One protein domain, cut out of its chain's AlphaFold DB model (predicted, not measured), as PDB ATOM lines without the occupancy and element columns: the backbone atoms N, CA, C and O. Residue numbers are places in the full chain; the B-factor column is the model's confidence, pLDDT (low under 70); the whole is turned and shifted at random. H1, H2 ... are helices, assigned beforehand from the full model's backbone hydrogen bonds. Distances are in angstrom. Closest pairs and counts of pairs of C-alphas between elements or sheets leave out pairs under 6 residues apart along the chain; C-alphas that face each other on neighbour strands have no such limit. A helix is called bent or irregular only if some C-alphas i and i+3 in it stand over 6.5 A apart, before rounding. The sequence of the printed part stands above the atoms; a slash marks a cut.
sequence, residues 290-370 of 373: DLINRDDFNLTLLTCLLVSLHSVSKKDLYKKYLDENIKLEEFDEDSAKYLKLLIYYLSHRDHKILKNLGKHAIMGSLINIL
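AT A GLANCE: This is residues 290 to 370 of the 373 residues of an uncharacterized protein of Coprobacillus sp. 28_7 (UniProt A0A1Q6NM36). What shape do these atoms make? Helices H1, H3, H4 and H5 stand nearly side by side round a loose ring, closed by touching helices but for the gap between H5 and H1, and H2 packs on H1 outside this ring. Tight and short links turn the chain from one helix to the next. What is it made of, and how large is it? The printed part has 81 residues with five named helices, in the order H1, H2, H3, H4, H5, and no named strand; its class is all helix. It is compact, with a radius of gyration of the C-alphas of 12.1 A, and rounded, spanning 30 by 28 by 21 A.

IN THESE COORDINATES: Where do the first helices lie? After residues 290 to 298, H1 holds residues 299 to 312, 19.9 A long, from C-alpha 299 at (-19.172, 27.946, -33.620). H2 holds residues 316 to 325, 13.9 A. Which helix is the longest? H3, residues 333 to 348, runs 22.4 A. What closes the printed part? H4 holds residues 351 to 357, 10.0 A, and H5 holds residues 364 to 370, 10.3 A, to C-alpha 370 at (-8.983, 34.949, -24.363). Both are neither bent nor irregular, but only just: C-alphas 352 and 355 are 6.1 A apart, C-alphas 365 and 368 6.3 A.

HOW THE PARTS SIT: What does H1 touch? H1 and H2 form a helical hairpin, a shallow tilt of 26 degrees, opposite ways; H1 touches H2 with residues 306 to 310 alone, and the closest C-alphas, of Leu 309 and Tyr 318, are 5.2 A apart. H1 and H3 only just touch, with 3 pairs of C-alphas within 8 A, the closest those of His 310 and Leu 346 at 7.1 A; they run the same way at a shallow tilt of 13 degrees. How does the row go on? H3, with residues 338 to 345 alone, touches H4 in a hairpin at 17 degrees, a shallow tilt, closest at the C-alphas of Tyr 338 and Leu 357, 6.6 A. H4 and H5 form another hairpin at a shallow tilt of 26 degrees, closest at the C-alphas of Leu 354 and Ile 367, 6.6 A. Which are near each other, and which are apart? H1 and H5 are near each other, while H2 and H3 are apart, as are H3 and H5. What of the backbones? Every O i to N i+4 pair is within hydrogen-bond range in H1, H2 and H3; H4 and H5 each have 1 of 3, beside 3 of 4 O i to N i+3 pairs.

THE WHOLE: How far does it reach? The two C-alphas farthest apart, of Asn 293 and Lys 352, are 32.4 A apart. Is there a cut or a long link? The printed part has no cut, and no link is long. Where is confidence low? The mean pLDDT of the printed part is 83.1, and residues 313 to 315 and 358 to 364 are under 70.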
ATOM      1  N   ASP A 290     -28.581  38.534 -26.240       92.56
ATOM      2  CA  ASP A 290     -28.862  38.361 -27.664       92.56
ATOM      3  C   ASP A 290     -28.796  36.886 -28.091       92.56
ATOM      4  O   ASP A 290     -29.482  36.493 -29.031       92.56
ATOM      5  N   LEU A 291     -27.973  36.073 -27.419       92.06
ATOM      6  CA  LEU A 291     -27.660  34.715 -27.859       92.06
ATOM      7  C   LEU A 291     -28.271  33.601 -27.000       92.06
ATOM      8  O   LEU A 291     -28.537  32.544 -27.543       92.06
ATOM      9  N   ILE A 292     -28.525  33.776 -25.700       89.25
ATOM     10  CA  ILE A 292     -28.814  32.653 -24.774       89.25
ATOM     11  C   ILE A 292     -30.020  31.771 -25.150       89.25
ATOM     12  O   ILE A 292     -30.044  30.607 -24.774       89.25
ATOM     13  N   ASN A 293     -30.998  32.311 -25.881       85.44
ATOM     14  CA  ASN A 293     -32.212  31.594 -26.301       85.44
ATOM     15  C   ASN A 293     -32.239  31.308 -27.811       85.44
ATOM     16  O   ASN A 293     -33.312  31.111 -28.376       85.44
ATOM     17  N   ARG A 294     -31.094  31.414 -28.488       85.94
ATOM     18  CA  ARG A 294     -30.997  31.198 -29.930       85.94
ATOM     19  C   ARG A 294     -30.763  29.710 -30.201       85.94
ATOM     20  O   ARG A 294     -29.945  29.100 -29.524       85.94
ATOM     21  N   ASP A 295     -31.444  29.146 -31.193       75.06
ATOM     22  CA  ASP A 295     -31.280  27.730 -31.560       75.06
ATOM     23  C   ASP A 295     -30.231  27.538 -32.675       75.06
ATOM     24  O   ASP A 295     -29.647  26.465 -32.822       75.06
ATOM     25  N   ASP A 296     -29.957  28.586 -33.461       78.00
ATOM     26  CA  ASP A 296     -28.979  28.584 -34.546       78.00
ATOM     27  C   ASP A 296     -27.648  29.211 -34.110       78.00
ATOM     28  O   ASP A 296     -27.488  30.429 -34.017       78.00
ATOM     29  N   PHE A 297     -26.639  28.365 -33.895       74.75
ATOM     30  CA  PHE A 297     -25.283  28.822 -33.616       74.75
ATOM     31  C   PHE A 297     -24.290  28.338 -34.656       74.75
ATOM     32  O   PHE A 297     -24.080  27.141 -34.841       74.75
ATOM     33  N   ASN A 298     -23.558  29.285 -35.241       81.94
ATOM     34  CA  ASN A 298     -22.221  28.958 -35.713       81.94
ATOM     35  C   ASN A 298     -21.257  28.888 -34.515       81.94
ATOM     36  O   ASN A 298     -21.481  29.501 -33.464       81.94
ATOM     37  N   LEU A 299     -20.148  28.166 -34.686       85.31
ATOM     38  CA  LEU A 299     -19.172  27.946 -33.620       85.31
ATOM     39  C   LEU A 299     -18.636  29.260 -33.019       85.31
ATOM     40  O   LEU A 299     -18.324  29.305 -31.833       85.31
ATOM     41  N   THR A 300     -18.545  30.347 -33.799       87.06
ATOM     42  CA  THR A 300     -18.074  31.651 -33.296       87.06
ATOM     43  C   THR A 300     -19.062  32.293 -32.337       87.06
ATOM     44  O   THR A 300     -18.642  32.784 -31.287       87.06
ATOM     45  N   LEU A 301     -20.354  32.265 -32.663       89.56
ATOM     46  CA  LEU A 301     -21.405  32.766 -31.779       89.56
ATOM     47  C   LEU A 301     -21.434  31.978 -30.471       89.56
ATOM     48  O   LEU A 301     -21.405  32.579 -29.397       89.56
ATOM     49  N   LEU A 302     -21.378  30.644 -30.567       90.19
ATOM     50  CA  LEU A 302     -21.323  29.771 -29.399       90.19
ATOM     51  C   LEU A 302     -20.103  30.083 -28.522       90.19
ATOM     52  O   LEU A 302     -20.243  30.253 -27.313       90.19
ATOM     53  N   THR A 303     -18.914  30.238 -29.109       90.06
ATOM     54  CA  THR A 303     -17.722  30.642 -28.348       90.06
ATOM     55  C   THR A 303     -17.917  31.987 -27.658       90.06
ATOM     56  O   THR A 303     -17.598  32.108 -26.477       90.06
ATOM     57  N   CYS A 304     -18.449  33.000 -28.350       92.19
ATOM     58  CA  CYS A 304     -18.691  34.310 -27.743       92.19
ATOM     59  C   CYS A 304     -19.667  34.208 -26.563       92.19
ATOM     60  O   CYS A 304     -19.425  34.823 -25.521       92.19
ATOM     61  N   LEU A 305     -20.723  33.400 -26.691       92.94
ATOM     62  CA  LEU A 305     -21.683  33.144 -25.619       92.94
ATOM     63  C   LEU A 305     -21.033  32.427 -24.429       92.94
ATOM     64  O   LEU A 305     -21.138  32.918 -23.307       92.94
ATOM     65  N   LEU A 306     -20.315  31.322 -24.655       91.75
ATOM     66  CA  LEU A 306     -19.659  30.553 -23.589       91.75
ATOM     67  C   LEU A 306     -18.645  31.397 -22.815       91.75
ATOM     68  O   LEU A 306     -18.618  31.367 -21.584       91.75
ATOM     69  N   VAL A 307     -17.842  32.190 -23.529       91.88
ATOM     70  CA  VAL A 307     -16.890  33.111 -22.906       91.88
ATOM     71  C   VAL A 307     -17.628  34.172 -22.088       91.88
ATOM     72  O   VAL A 307     -17.256  34.427 -20.946       91.88
ATOM     73  N   SER A 308     -18.703  34.752 -22.627       93.06
ATOM     74  CA  SER A 308     -19.494  35.771 -21.927       93.06
ATOM     75  C   SER A 308     -20.158  35.223 -20.663       93.06
ATOM     76  O   SER A 308     -20.067  35.845 -19.605       93.06
ATOM     77  N   LEU A 309     -20.768  34.034 -20.744       92.50
ATOM     78  CA  LEU A 309     -21.358  33.336 -19.601       92.50
ATOM     79  C   LEU A 309     -20.311  33.085 -18.517       92.50
ATOM     80  O   LEU A 309     -20.558  33.391 -17.350       92.50
ATOM     81  N   HIS A 310     -19.135  32.584 -18.898       90.69
ATOM     82  CA  HIS A 310     -18.031  32.362 -17.968       90.69
ATOM     83  C   HIS A 310     -17.536  33.666 -17.315       90.69
ATOM     84  O   HIS A 310     -17.208  33.675 -16.131       90.69
ATOM     85  N   SER A 311     -17.501  34.774 -18.061       88.94
ATOM     86  CA  SER A 311     -17.037  36.076 -17.565       88.94
ATOM     87  C   SER A 311     -18.039  36.797 -16.652       88.94
ATOM     88  O   SER A 311     -17.613  37.546 -15.776       88.94
ATOM     89  N   VAL A 312     -19.349  36.600 -16.840       85.94
ATOM     90  CA  VAL A 312     -20.407  37.291 -16.070       85.94
ATOM     91  C   VAL A 312     -20.877  36.482 -14.866       85.94
ATOM     92  O   VAL A 312     -21.183  37.050 -13.817       85.94
ATOM     93  N   SER A 313     -20.982  35.161 -15.004       67.88
ATOM     94  CA  SER A 313     -21.632  34.328 -13.995       67.88
ATOM     95  C   SER A 313     -20.636  33.720 -13.007       67.88
ATOM     96  O   SER A 313     -19.574  33.217 -13.374       67.88
ATOM     97  N   LYS A 314     -20.999  33.704 -11.717       59.09
ATOM     98  CA  LYS A 314     -20.325  32.873 -10.710       59.09
ATOM     99  C   LYS A 314     -20.607  31.394 -11.019       59.09
ATOM    100  O   LYS A 314     -21.524  30.864 -10.426       59.09
ATOM    101  N   LYS A 315     -19.865  30.762 -11.942       65.38
ATOM    102  CA  LYS A 315     -19.825  29.318 -12.321       65.38
ATOM    103  C   LYS A 315     -21.145  28.579 -12.654       65.38
ATOM    104  O   LYS A 315     -21.126  27.745 -13.554       65.38
ATOM    105  N   ASP A 316     -22.261  28.869 -11.997       76.69
ATOM    106  CA  ASP A 316     -23.493  28.081 -12.015       76.69
ATOM    107  C   ASP A 316     -24.270  28.219 -13.327       76.69
ATOM    108  O   ASP A 316     -24.668  27.210 -13.901       76.69
ATOM    109  N   LEU A 317     -24.438  29.439 -13.857       79.81
ATOM    110  CA  LEU A 317     -25.150  29.650 -15.126       79.81
ATOM    111  C   LEU A 317     -24.363  29.088 -16.316       79.81
ATOM    112  O   LEU A 317     -24.941  28.449 -17.187       79.81
ATOM    113  N   TYR A 318     -23.041  29.285 -16.329       86.75
ATOM    114  CA  TYR A 318     -22.152  28.693 -17.329       86.75
ATOM    115  C   TYR A 318     -22.226  27.161 -17.321       86.75
ATOM    116  O   TYR A 318     -22.418  26.552 -18.372       86.75
ATOM    117  N   LYS A 319     -22.122  26.537 -16.139       86.00
ATOM    118  CA  LYS A 319     -22.194  25.078 -16.012       86.00
ATOM    119  C   LYS A 319     -23.570  24.541 -16.411       86.00
ATOM    120  O   LYS A 319     -23.639  23.610 -17.199       86.00
ATOM    121  N   LYS A 320     -24.646  25.174 -15.933       87.81
ATOM    122  CA  LYS A 320     -26.021  24.816 -16.300       87.81
ATOM    123  C   LYS A 320     -26.228  24.873 -17.814       87.81
ATOM    124  O   LYS A 320     -26.754  23.931 -18.388       87.81
ATOM    125  N   TYR A 321     -25.771  25.947 -18.460       88.62
ATOM    126  CA  TYR A 321     -25.897  26.090 -19.908       88.62
ATOM    127  C   TYR A 321     -25.149  24.985 -20.663       88.62
ATOM    128  O   TYR A 321     -25.713  24.417 -21.594       88.62
ATOM    129  N   LEU A 322     -23.913  24.666 -20.253       88.19
ATOM    130  CA  LEU A 322     -23.143  23.565 -20.837       88.19
ATOM    131  C   LEU A 322     -23.883  22.228 -20.721       88.19
ATOM    132  O   LEU A 322     -24.039  21.548 -21.729       88.19
ATOM    133  N   ASP A 323     -24.344  21.884 -19.517       87.25
ATOM    134  CA  ASP A 323     -24.986  20.595 -19.236       87.25
ATOM    135  C   ASP A 323     -26.334  20.445 -19.975       87.25
ATOM    136  O   ASP A 323     -26.684  19.349 -20.406       87.25
ATOM    137  N   GLU A 324     -27.090  21.538 -20.136       88.25
ATOM    138  CA  GLU A 324     -28.427  21.519 -20.747       88.25
ATOM    139  C   GLU A 324     -28.413  21.662 -22.278       88.25
ATOM    140  O   GLU A 324     -29.290  21.106 -22.939       88.25
ATOM    141  N   ASN A 325     -27.445  22.392 -22.851       87.38
ATOM    142  CA  ASN A 325     -27.508  22.829 -24.255       87.38
ATOM    143  C   ASN A 325     -26.346  22.334 -25.126       87.38
ATOM    144  O   ASN A 325     -26.431  22.444 -26.345       87.38
ATOM    145  N   ILE A 326     -25.254  21.815 -24.549       87.75
ATOM    146  CA  ILE A 326     -24.066  21.420 -25.322       87.75
ATOM    147  C   ILE A 326     -23.850  19.911 -25.255       87.75
ATOM    148  O   ILE A 326     -23.274  19.382 -24.308       87.75
ATOM    149  N   LYS A 327     -24.236  19.226 -26.333       87.50
ATOM    150  CA  LYS A 327     -23.970  17.802 -26.558       87.50
ATOM    151  C   LYS A 327     -22.839  17.648 -27.563       87.50
ATOM    152  O   LYS A 327     -23.011  17.902 -28.750       87.50
ATOM    153  N   LEU A 328     -21.649  17.281 -27.091       85.88
ATOM    154  CA  LEU A 328     -20.438  17.249 -27.925       85.88
ATOM    155  C   LEU A 328     -20.529  16.240 -29.079       85.88
ATOM    156  O   LEU A 328     -19.850  16.414 -30.084       85.88
ATOM    157  N   GLU A 329     -21.355  15.210 -28.931       86.94
ATOM    158  CA  GLU A 329     -21.680  14.215 -29.953       86.94
ATOM    159  C   GLU A 329     -22.482  14.767 -31.145       86.94
ATOM    160  O   GLU A 329     -22.508  14.127 -32.192       86.94
ATOM    161  N   GLU A 330     -23.102  15.946 -31.017       87.56
ATOM    162  CA  GLU A 330     -23.839  16.611 -32.104       87.56
ATOM    163  C   GLU A 330     -22.922  17.463 -33.007       87.56
ATOM    164  O   GLU A 330     -23.362  17.978 -34.034       87.56
ATOM    165  N   PHE A 331     -21.638  17.597 -32.654       86.75
ATOM    166  CA  PHE A 331     -20.637  18.345 -33.417       86.75
ATOM    167  C   PHE A 331     -19.714  17.408 -34.205       86.75
ATOM    168  O   PHE A 331     -19.436  16.282 -33.790       86.75
ATOM    169  N   ASP A 332     -19.169  17.900 -35.321       88.94
ATOM    170  CA  ASP A 332     -18.073  17.223 -36.016       88.94
ATOM    171  C   ASP A 332     -16.821  17.103 -35.121       88.94
ATOM    172  O   ASP A 332     -16.661  17.833 -34.136       88.94
ATOM    173  N   GLU A 333     -15.918  16.177 -35.460       87.31
ATOM    174  CA  GLU A 333     -14.747  15.849 -34.636       87.31
ATOM    175  C   GLU A 333     -13.873  17.077 -34.323       87.31
ATOM    176  O   GLU A 333     -13.423  17.250 -33.182       87.31
ATOM    177  N   ASP A 334     -13.674  17.961 -35.304       85.38
ATOM    178  CA  ASP A 334     -12.833  19.147 -35.156       85.38
ATOM    179  C   ASP A 334     -13.496  20.201 -34.260       85.38
ATOM    180  O   ASP A 334     -12.847  20.738 -33.350       85.38
ATOM    181  N   SER A 335     -14.789  20.466 -34.462       86.31
ATOM    182  CA  SER A 335     -15.579  21.373 -33.621       86.31
ATOM    183  C   SER A 335     -15.687  20.867 -32.181       86.31
ATOM    184  O   SER A 335     -15.459  21.630 -31.237       86.31
ATOM    185  N   ALA A 336     -15.946  19.570 -31.983       88.44
ATOM    186  CA  ALA A 336     -16.019  18.952 -30.661       88.44
ATOM    187  C   ALA A 336     -14.671  19.027 -29.925       88.44
ATOM    188  O   ALA A 336     -14.611  19.347 -28.733       88.44
ATOM    189  N   LYS A 337     -13.564  18.770 -30.632       88.00
ATOM    190  CA  LYS A 337     -12.205  18.900 -30.089       88.00
ATOM    191  C   LYS A 337     -11.893  20.338 -29.687       88.00
ATOM    192  O   LYS A 337     -11.360  20.559 -28.597       88.00
ATOM    193  N   TYR A 338     -12.253  21.309 -30.524       87.38
ATOM    194  CA  TYR A 338     -12.109  22.727 -30.210       87.38
ATOM    195  C   TYR A 338     -12.899  23.110 -28.948       87.38
ATOM    196  O   TYR A 338     -12.331  23.708 -28.032       87.38
ATOM    197  N   LEU A 339     -14.177  22.723 -28.859       88.94
ATOM    198  CA  LEU A 339     -15.032  23.032 -27.709       88.94
ATOM    199  C   LEU A 339     -14.482  22.431 -26.413       88.94
ATOM    200  O   LEU A 339     -14.419  23.129 -25.402       88.94
ATOM    201  N   LYS A 340     -13.986  21.186 -26.442       89.62
ATOM    202  CA  LYS A 340     -13.310  20.566 -25.286       89.62
ATOM    203  C   LYS A 340     -12.113  21.395 -24.815       89.62
ATOM    204  O   LYS A 340     -11.965  21.631 -23.616       89.62
ATOM    205  N   LEU A 341     -11.277  21.868 -25.744       89.00
ATOM    206  CA  LEU A 341     -10.127  22.717 -25.417       89.00
ATOM    207  C   LEU A 341     -10.556  24.081 -24.862       89.00
ATOM    208  O   LEU A 341      -9.941  24.564 -23.911       89.00
ATOM    209  N   LEU A 342     -11.608  24.689 -25.418       89.69
ATOM    210  CA  LEU A 342     -12.150  25.963 -24.945       89.69
ATOM    211  C   LEU A 342     -12.714  25.834 -23.524       89.69
ATOM    212  O   LEU A 342     -12.337  26.610 -22.650       89.69
ATOM    213  N   ILE A 343     -13.569  24.839 -23.277       90.00
ATOM    214  CA  ILE A 343     -14.179  24.580 -21.962       90.00
ATOM    215  C   ILE A 343     -13.095  24.309 -20.915       90.00
ATOM    216  O   ILE A 343     -13.149  24.840 -19.799       90.00
ATOM    217  N   TYR A 344     -12.077  23.524 -21.284       89.94
ATOM    218  CA  TYR A 344     -10.928  23.277 -20.421       89.94
ATOM    219  C   TYR A 344     -10.167  24.572 -20.120       89.94
ATOM    220  O   TYR A 344      -9.862  24.830 -18.953       89.94
ATOM    221  N   TYR A 345      -9.895  25.398 -21.139       89.75
ATOM    222  CA  TYR A 345      -9.211  26.680 -20.975       89.75
ATOM    223  C   TYR A 345      -9.983  27.624 -20.053       89.75
ATOM    224  O   TYR A 345      -9.390  28.175 -19.133       89.75
ATOM    225  N   LEU A 346     -11.296  27.778 -20.242       88.44
ATOM    226  CA  LEU A 346     -12.118  28.639 -19.386       88.44
ATOM    227  C   LEU A 346     -12.070  28.181 -17.919       88.44
ATOM    228  O   LEU A 346     -11.942  29.005 -17.019       88.44
ATOM    229  N   SER A 347     -12.055  26.868 -17.683       86.06
ATOM    230  CA  SER A 347     -12.033  26.297 -16.330       86.06
ATOM    231  C   SER A 347     -10.661  26.370 -15.637       86.06
ATOM    232  O   SER A 347     -10.605  26.594 -14.429       86.06
ATOM    233  N   HIS A 348      -9.563  26.171 -16.378       86.50
ATOM    234  CA  HIS A 348      -8.213  25.982 -15.812       86.50
ATOM    235  C   HIS A 348      -7.219  27.100 -16.148       86.50
ATOM    236  O   HIS A 348      -6.151  27.165 -15.545       86.50
ATOM    237  N   ARG A 349      -7.546  27.971 -17.110       83.38
ATOM    238  CA  ARG A 349      -6.704  29.072 -17.611       83.38
ATOM    239  C   ARG A 349      -5.306  28.646 -18.079       83.38
ATOM    240  O   ARG A 349      -4.346  29.406 -17.976       83.38
ATOM    241  N   ASP A 350      -5.169  27.438 -18.629       85.06
ATOM    242  CA  ASP A 350      -3.886  26.977 -19.168       85.06
ATOM    243  C   ASP A 350      -3.556  27.674 -20.500       85.06
ATOM    244  O   ASP A 350      -3.995  27.277 -21.584       85.06
ATOM    245  N   HIS A 351      -2.721  28.713 -20.431       82.56
ATOM    246  CA  HIS A 351      -2.278  29.472 -21.600       82.56
ATOM    247  C   HIS A 351      -1.506  28.644 -22.640       82.56
ATOM    248  O   HIS A 351      -1.407  29.074 -23.793       82.56
ATOM    249  N   LYS A 352      -0.986  27.452 -22.301       82.88
ATOM    250  CA  LYS A 352      -0.339  26.566 -23.288       82.88
ATOM    251  C   LYS A 352      -1.340  26.079 -24.339       82.88
ATOM    252  O   LYS A 352      -0.960  25.883 -25.494       82.88
ATOM    253  N   ILE A 353      -2.618  25.972 -23.973       83.31
ATOM    254  CA  ILE A 353      -3.702  25.500 -24.846       83.31
ATOM    255  C   ILE A 353      -4.133  26.563 -25.860       83.31
ATOM    256  O   ILE A 353      -4.585  26.214 -26.951       83.31
ATOM    257  N   LEU A 354      -3.902  27.851 -25.583       79.62
ATOM    258  CA  LEU A 354      -4.233  28.937 -26.516       79.62
ATOM    259  C   LEU A 354      -3.536  28.784 -27.875       79.62
ATOM    260  O   LEU A 354      -4.120  29.113 -28.906       79.62
ATOM    261  N   LYS A 355      -2.313  28.232 -27.900       75.31
ATOM    262  CA  LYS A 355      -1.596  27.928 -29.151       75.31
ATOM    263  C   LYS A 355      -2.304  26.858 -29.987       75.31
ATOM    264  O   LYS A 355      -2.217  26.898 -31.209       75.31
ATOM    265  N   ASN A 356      -2.995  25.918 -29.344       75.50
ATOM    266  CA  ASN A 356      -3.757  24.872 -30.024       75.50
ATOM    267  C   ASN A 356      -5.121  25.395 -30.486       75.50
ATOM    268  O   ASN A 356      -5.520  25.110 -31.610       75.50
ATOM    269  N   LEU A 357      -5.782  26.234 -29.679       74.56
ATOM    270  CA  LEU A 357      -7.020  26.919 -30.074       74.56
ATOM    271  C   LEU A 357      -6.812  27.811 -31.307       74.56
ATOM    272  O   LEU A 357      -7.682  27.874 -32.168       74.56
ATOM    273  N   GLY A 358      -5.640  28.441 -31.428       64.69
ATOM    274  CA  GLY A 358      -5.303  29.288 -32.571       64.69
ATOM    275  C   GLY A 358      -5.080  28.579 -33.903       64.69
ATOM    276  O   GLY A 358      -5.058  29.245 -34.931       64.69
ATOM    277  N   LYS A 359      -4.940  27.248 -33.907       66.88
ATOM    278  CA  LYS A 359      -4.823  26.453 -35.141       66.88
ATOM    279  C   LYS A 359      -6.175  26.176 -35.797       66.88
ATOM    280  O   LYS A 359      -6.212  25.787 -36.959       66.88
ATOM    281  N   HIS A 360      -7.277  26.379 -35.075       65.69
ATOM    282  CA  HIS A 360      -8.611  26.271 -35.646       65.69
ATOM    283  C   HIS A 360      -8.945  27.575 -36.383       65.69
ATOM    284  O   HIS A 360      -8.993  28.648 -35.774       65.69
ATOM    285  N   ALA A 361      -9.207  27.473 -37.693       56.19
ATOM    286  CA  ALA A 361      -9.448  28.598 -38.612       56.19
ATOM    287  C   ALA A 361     -10.547  29.575 -38.147       56.19
ATOM    288  O   ALA A 361     -10.631  30.715 -38.597       56.19
ATOM    289  N   ILE A 362     -11.401  29.136 -37.226       54.97
ATOM    290  CA  ILE A 362     -12.606  29.851 -36.838       54.97
ATOM    291  C   ILE A 362     -12.294  31.027 -35.877       54.97
ATOM    292  O   ILE A 362     -13.065  31.987 -35.856       54.97
ATOM    293  N   MET A 363     -11.155  31.045 -35.157       64.00
ATOM    294  CA  MET A 363     -11.047  31.833 -33.907       64.00
ATOM    295  C   MET A 363      -9.725  32.575 -33.645       64.00
ATOM    296  O   MET A 363      -9.484  32.992 -32.510       64.00
ATOM    297  N   GLY A 364      -8.858  32.774 -34.641       68.31
ATOM    298  CA  GLY A 364      -7.568  33.448 -34.413       68.31
ATOM    299  C   GLY A 364      -7.701  34.846 -33.782       68.31
ATOM    300  O   GLY A 364      -6.928  35.198 -32.891       68.31
ATOM    301  N   SER A 365      -8.746  35.598 -34.144       74.75
ATOM    302  CA  SER A 365      -9.050  36.913 -33.560       74.75
ATOM    303  C   SER A 365      -9.460  36.855 -32.082       74.75
ATOM    304  O   SER A 365      -9.243  37.809 -31.338       74.75
ATOM    305  N   LEU A 366      -9.997  35.724 -31.615       79.00
ATOM    306  CA  LEU A 366     -10.419  35.537 -30.225       79.00
ATOM    307  C   LEU A 366      -9.260  35.220 -29.286       79.00
ATOM    308  O   LEU A 366      -9.387  35.448 -28.088       79.00
ATOM    309  N   ILE A 367      -8.111  34.748 -29.789       79.38
ATOM    310  CA  ILE A 367      -6.941  34.440 -28.947       79.38
ATOM    311  C   ILE A 367      -6.523  35.669 -28.134       79.38
ATOM    312  O   ILE A 367      -6.230  35.563 -26.943       79.38
ATOM    313  N   ASN A 368      -6.513  36.843 -28.769       79.81
ATOM    314  CA  ASN A 368      -6.136  38.096 -28.117       79.81
ATOM    315  C   ASN A 368      -7.130  38.510 -27.025       79.81
ATOM    316  O   ASN A 368      -6.730  39.157 -26.056       79.81
ATOM    317  N   ILE A 369      -8.399  38.121 -27.161       85.75
ATOM    318  CA  ILE A 369      -9.441  38.338 -26.154       85.75
ATOM    319  C   ILE A 369      -9.278  37.326 -25.013       85.75
ATOM    320  O   ILE A 369      -9.198  37.724 -23.854       85.75
ATOM    321  N   LEU A 370      -9.132  36.037 -25.334       84.19
ATOM    322  CA  LEU A 370      -8.983  34.949 -24.363       84.19
ATOM    323  C   LEU A 370      -7.754  35.117 -23.463       84.19
ATOM    324  O   LEU A 370      -7.831  34.791 -22.286       84.19
TER     325      LEU A 370